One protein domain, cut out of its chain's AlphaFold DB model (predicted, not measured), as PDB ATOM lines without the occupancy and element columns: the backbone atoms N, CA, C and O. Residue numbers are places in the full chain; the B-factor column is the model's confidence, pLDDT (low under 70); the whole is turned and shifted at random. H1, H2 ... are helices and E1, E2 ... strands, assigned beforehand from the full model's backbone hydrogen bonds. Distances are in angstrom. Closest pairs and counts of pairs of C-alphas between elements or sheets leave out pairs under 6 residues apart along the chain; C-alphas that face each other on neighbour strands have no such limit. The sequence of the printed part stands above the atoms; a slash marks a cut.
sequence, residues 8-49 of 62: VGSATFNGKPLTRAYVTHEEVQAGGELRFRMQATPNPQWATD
ATOM      1  N   VAL A   8      96.581-228.413 279.453       95.88
ATOM      2  CA  VAL A   8      96.820-228.085 278.046       95.88
ATOM      3  C   VAL A   8      98.329-228.052 277.811       95.88
ATOM      4  O   VAL A   8      99.049-227.267 278.421       95.88
ATOM      5  N   GLY A   9      98.819-228.924 276.932       96.38
ATOM      6  CA  GLY A   9     100.211-228.912 276.487       96.38
ATOM      7  C   GLY A   9     100.441-227.990 275.293       96.38
ATOM      8  O   GLY A   9     101.506-227.388 275.179       96.38
ATOM      9  N   SER A  10      99.459-227.905 274.396       97.44
ATOM     10  CA  SER A  10      99.427-226.993 273.251       97.44
ATOM     11  C   SER A  10      98.012-226.906 272.676       97.44
ATOM     12  O   SER A  10      97.171-227.773 272.941       97.44
ATOM     13  N   ALA A  11      97.761-225.884 271.859       97.62
ATOM     14  CA  ALA A  11      96.515-225.723 271.124       97.62
ATOM     15  C   ALA A  11      96.781-225.329 269.665       97.62
ATOM     16  O   ALA A  11      97.807-224.722 269.353       97.62
ATOM     17  N   THR A  12      95.849-225.661 268.776       98.25
ATOM     18  CA  THR A  12      95.815-225.146 267.401       98.25
ATOM     19  C   THR A  12      94.436-224.598 267.081       98.25
ATOM     20  O   THR A  12      93.445-225.249 267.409       98.25
ATOM     21  N   PHE A  13      94.378-223.466 266.384       97.94
ATOM     22  CA  PHE A  13      93.151-222.907 265.827       97.94
ATOM     23  C   PHE A  13      93.235-222.943 264.300       97.94
ATOM     24  O   PHE A  13      94.186-222.413 263.720       97.94
ATOM     25  N   ASN A  14      92.291-223.626 263.648       96.56
ATOM     26  CA  ASN A  14      92.277-223.824 262.193       96.56
ATOM     27  C   ASN A  14      93.623-224.347 261.648       96.56
ATOM     28  O   ASN A  14      94.174-223.836 260.674       96.56
ATOM     29  N   GLY A  15      94.195-225.339 262.340       96.75
ATOM     30  CA  GLY A  15      95.476-225.967 261.991       96.75
ATOM     31  C   GLY A  15      96.731-225.147 262.320       96.75
ATOM     32  O   GLY A  15      97.835-225.679 262.225       96.75
ATOM     33  N   LYS A  16      96.600-223.885 262.750       97.12
ATOM     34  CA  LYS A  16      97.735-223.027 263.126       97.12
ATOM     35  C   LYS A  16      98.004-223.103 264.633       97.12
ATOM     36  O   LYS A  16      97.041-223.125 265.400       97.12
ATOM     37  N   PRO A  17      99.272-223.121 265.089       97.25
ATOM     38  CA  PRO A  17      99.592-223.068 266.515       97.25
ATOM     39  C   PRO A  17      98.953-221.858 267.202       97.25
ATOM     40  O   PRO A  17      99.125-220.725 266.756       97.25
ATOM     41  N   LEU A  18      98.238-222.103 268.299       97.38
ATOM     42  CA  LEU A  18      97.688-221.067 269.165       97.38
ATOM     43  C   LEU A  18      98.584-220.948 270.400       97.38
ATOM     44  O   LEU A  18      98.596-221.820 271.274       97.38
ATOM     45  N   THR A  19      99.366-219.874 270.452       96.62
ATOM     46  CA  THR A  19     100.369-219.620 271.496       96.62
ATOM     47  C   THR A  19      99.863-218.725 272.622       96.62
ATOM     48  O   THR A  19     100.636-218.406 273.514       96.62
ATOM     49  N   ARG A  20      98.583-218.344 272.608       96.88
ATOM     50  CA  ARG A  20      97.914-217.505 273.613       96.88
ATOM     51  C   ARG A  20      96.759-218.257 274.269       96.88
ATOM     52  O   ARG A  20      96.191-219.168 273.673       96.88
ATOM     53  N   ALA A  21      96.390-217.850 275.480       96.25
ATOM     54  CA  ALA A  21      95.345-218.496 276.281       96.25
ATOM     55  C   ALA A  21      93.944-217.875 276.093       96.25
ATOM     56  O   ALA A  21      93.130-217.892 277.011       96.25
ATOM     57  N   TYR A  22      93.657-217.291 274.928       96.50
ATOM     58  CA  TYR A  22      92.342-216.731 274.612       96.50
ATOM     59  C   TYR A  22      92.015-216.908 273.127       96.50
ATOM     60  O   TYR A  22      92.898-217.213 272.329       96.50
ATOM     61  N   VAL A  23      90.749-216.699 272.770       95.94
ATOM     62  CA  VAL A  23      90.249-216.520 271.398       95.94
ATOM     63  C   VAL A  23      89.444-215.223 271.361       95.94
ATOM     64  O   VAL A  23      88.888-214.815 272.382       95.94
ATOM     65  N   THR A  24      89.443-214.521 270.233       95.94
ATOM     66  CA  THR A  24      88.677-213.283 270.070       95.94
ATOM     67  C   THR A  24      87.238-213.597 269.682       95.94
ATOM     68  O   THR A  24      86.909-214.697 269.236       95.94
ATOM     69  N   HIS A  25      86.361-212.608 269.833       96.88
ATOM     70  CA  HIS A  25      84.982-212.736 269.382       96.88
ATOM     71  C   HIS A  25      84.893-213.005 267.873       96.88
ATOM     72  O   HIS A  25      84.141-213.880 267.453       96.88
ATOM     73  N   GLU A  26      85.700-212.305 267.075       97.00
ATOM     74  CA  GLU A  26      85.766-212.471 265.620       97.00
ATOM     75  C   GLU A  26      86.172-213.895 265.223       97.00
ATOM     76  O   GLU A  26      85.586-214.472 264.313       97.00
ATOM     77  N   GLU A  27      87.123-214.501 265.938       96.06
ATOM     78  CA  GLU A  27      87.542-215.883 265.686       96.06
ATOM     79  C   GLU A  27      86.432-216.889 265.986       96.06
ATOM     80  O   GLU A  27      86.257-217.856 265.248       96.06
ATOM     81  N   VAL A  28      85.655-216.656 267.046       95.62
ATOM     82  CA  VAL A  28      84.491-217.494 267.358       95.62
ATOM     83  C   VAL A  28      83.399-217.314 266.301       95.62
ATOM     84  O   VAL A  28      82.830-218.304 265.847       95.62
ATOM     85  N   GLN A  29      83.126-216.076 265.876       97.81
ATOM     86  CA  GLN A  29      82.124-215.779 264.846       97.81
ATOM     87  C   GLN A  29      82.481-216.369 263.477       97.81
ATOM     88  O   GLN A  29      81.600-216.872 262.783       97.81
ATOM     89  N   ALA A  30      83.759-216.325 263.094       97.38
ATOM     90  CA  ALA A  30      84.242-216.895 261.838       97.38
ATOM     91  C   ALA A  30      84.109-218.429 261.788       97.38
ATOM     92  O   ALA A  30      84.156-219.018 260.707       97.38
ATOM     93  N   GLY A  31      83.932-219.074 262.946       94.38
ATOM     94  CA  GLY A  31      83.896-220.521 263.073       94.38
ATOM     95  C   GLY A  31      85.262-221.169 262.836       94.38
ATOM     96  O   GLY A  31      86.267-220.522 262.531       94.38
ATOM     97  N   GLY A  32      85.309-222.489 263.003       94.44
ATOM     98  CA  GLY A  32      86.532-223.257 262.810       94.44
ATOM     99  C   GLY A  32      86.723-224.357 263.837       94.44
ATOM    100  O   GLY A  32      85.786-224.774 264.520       94.44
ATOM    101  N   GLU A  33      87.961-224.823 263.943       97.69
ATOM    102  CA  GLU A  33      88.341-225.920 264.824       97.69
ATOM    103  C   GLU A  33      89.423-225.485 265.814       97.69
ATOM    104  O   GLU A  33      90.518-225.057 265.434       97.69
ATOM    105  N   LEU A  34      89.120-225.651 267.102       97.69
ATOM    106  CA  LEU A  34      90.069-225.506 268.196       97.69
ATOM    107  C   LEU A  34      90.439-226.895 268.717       97.69
ATOM    108  O   LEU A  34      89.608-227.594 269.298       97.69
ATOM    109  N   ARG A  35      91.695-227.300 268.520       97.94
ATOM    110  CA  ARG A  35      92.207-228.592 268.999       97.94
ATOM    111  C   ARG A  35      93.164-228.386 270.158       97.94
ATOM    112  O   ARG A  35      94.154-227.669 270.024       97.94
ATOM    113  N   PHE A  36      92.911-229.082 271.260       96.75
ATOM    114  CA  PHE A  36      93.795-229.115 272.421       96.75
ATOM    115  C   PHE A  36      94.580-230.424 272.472       96.75
ATOM    116  O   PHE A  36      94.025-231.507 272.277       96.75
ATOM    117  N   ARG A  37      95.871-230.338 272.801       96.12
ATOM    118  CA  ARG A  37      96.682-231.499 273.174       96.12
ATOM    119  C   ARG A  37      96.755-231.586 274.696       96.12
ATOM    120  O   ARG A  37      97.536-230.869 275.320       96.12
ATOM    121  N   MET A  38      95.945-232.467 275.275       95.69
ATOM    122  CA  MET A  38      95.882-232.679 276.726       95.69
ATOM    123  C   MET A  38      97.037-233.558 277.223       95.69
ATOM    124  O   MET A  38      97.441-234.511 276.551       95.69
ATOM    125  N   GLN A  39      97.558-233.270 278.414       94.88
ATOM    126  CA  GLN A  39      98.664-234.003 279.032       94.88
ATOM    127  C   GLN A  39      98.588-234.010 280.566       94.88
ATOM    128  O   GLN A  39      97.850-233.237 281.173       94.88
ATOM    129  N   ALA A  40      99.338-234.929 281.180       94.88
ATOM    130  CA  ALA A  40      99.330-235.173 282.626       94.88
ATOM    131  C   ALA A  40     100.168-234.186 283.431       94.88
ATOM    132  O   ALA A  40      99.897-233.951 284.603       94.88
ATOM    133  N   THR A  41     101.175-233.602 282.796       93.44
ATOM    134  CA  THR A  41     102.086-232.636 283.400       93.44
ATOM    135  C   THR A  41     101.885-231.266 282.759       93.44
ATOM    136  O   THR A  41     101.562-231.188 281.572       93.44
ATOM    137  N   PRO A  42     102.069-230.164 283.495       94.88
ATOM    138  CA  PRO A  42     101.938-228.827 282.926       94.88
ATOM    139  C   PRO A  42     103.002-228.564 281.852       94.88
ATOM    140  O   PRO A  42     104.126-229.058 281.943       94.88
ATOM    141  N   ASN A  43     102.656-227.761 280.841       96.19
ATOM    142  CA  ASN A  43     103.641-227.118 279.972       96.19
ATOM    143  C   ASN A  43     103.843-225.671 280.456       96.19
ATOM    144  O   ASN A  43     102.989-224.833 280.168       96.19
ATOM    145  N   PRO A  44     104.946-225.344 281.154       95.50
ATOM    146  CA  PRO A  44     105.185-223.994 281.669       95.50
ATOM    147  C   PRO A  44     105.568-222.976 280.580       95.50
ATOM    148  O   PRO A  44     105.769-221.805 280.886       95.50
ATOM    149  N   GLN A  45     105.707-223.401 279.321       96.06
ATOM    150  CA  GLN A  45     106.098-222.539 278.200       96.06
ATOM    151  C   GLN A  45     104.923-222.153 277.294       96.06
ATOM    152  O   GLN A  45     105.025-221.195 276.533       96.06
ATOM    153  N   TRP A  46     103.814-222.895 277.324       96.81
ATOM    154  CA  TRP A  46     102.662-222.575 276.484       96.81
ATOM    155  C   TRP A  46     101.887-221.388 277.066       96.81
ATOM    156  O   TRP A  46     101.585-221.368 278.256       96.81
ATOM    157  N   ALA A  47     101.548-220.420 276.211       96.06
ATOM    158  CA  ALA A  47     100.748-219.248 276.566       96.06
ATOM    159  C   ALA A  47     101.305-218.368 277.697       96.06
ATOM    160  O   ALA A  47     100.542-217.754 278.441       96.06
ATOM    161  N   THR A  48     102.635-218.260 277.795       96.50
ATOM    162  CA  THR A  48     103.315-217.437 278.811       96.50
ATOM    163  C   THR A  48     103.950-216.147 278.287       96.50
ATOM    164  O   THR A  48     104.423-215.345 279.094       96.50
ATOM    165  N   ASP A  49     103.930-215.902 276.972       95.56
ATOM    166  CA  ASP A  49     104.456-214.672 276.369       95.56
ATOM    167  C   ASP A  49     103.710-213.431 276.912       95.56
ATOM    168  O   ASP A  49     102.490-213.322 276.741       95.56
TER     169      ASP A  49
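AT A GLANCE: This is residues 8 to 49 of the 62 residues of the protein "Glyco_hydro_92 domain-containing protein" of Xanthomonas axonopodis pv. vasculorum (UniProt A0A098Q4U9). A narrow ribbon of two antiparallel strands, E1 and E3, runs along one side of an elongated domain, with the short strand E2 turned back after the end of E1 and a single small helix, H1, at one end of the long axis. Towards the other end, after E3, residues 40 to 49 fold back as a tail with no named element. The printed part has 42 residues, with three named strands and one named helix in the order E1, E2, H1, E3; the sheet runs E2, E1, E3, and the class of the domain is mixed, helices and strands, with 21 residues in named elements. It is only just compact, close to loose, with a radius of gyration of the C-alphas of 10.9 A, and the C-alphas span 32 by 19 by 13 A.

HOW THE PARTS SIT: The inner strand of the sheet is E1, residues 8 to 13, and its antiparallel neighbour is the edge strand E3, residues 34 to 39, with 166 degrees between their N-to-C directions. Among the C-alphas of these two that face each other are those of Ala 11 and Phe 36, 4.5 A apart. N 9 and O 37 are within hydrogen-bond range at 2.8 A, and so are N 35 and O 12 at 2.9 A. The other edge strand is E2, residues 16 to 18, which meets E1 only at a point, where the C-alphas of Pro 17 and Thr 12 face each other at 4.4 A. The helix H1, residues 25 to 30, is not on the sheet, with 2 pairs of C-alphas within 10 A, and it is apart from E1. In H1 every O i to N i+4 pair is within hydrogen-bond range.

IN THESE COORDINATES: E1 begins at C-alpha 8, at (96.820, -228.085, 278.046), and measures 13.8 A from first to last C-alpha. E3, of six residues like E1, measures 16.2 A and ends at C-alpha 39, at (98.664, -234.003, 279.032). E2 has three residues and measures 6.3 A. H1 has six residues and measures 8.6 A, beginning at C-alpha 25, at (84.982, -212.736, 269.382).

THE WHOLE: The two C-alphas farthest apart are those of Ala 30, in H1, and Thr 41, after E3, at 32.1 A. The C-alphas of Val 8 and Asp 49, the first and last printed residues, are 15.5 A apart. The printed part has no cut. The links from E1 to E2 and from H1 to E3 are tight, with 2 and 3 residues between them, and the link from E2 to H1 is short, with 6. The mean pLDDT of the printed part is 96.4, and no printed residue is under 70.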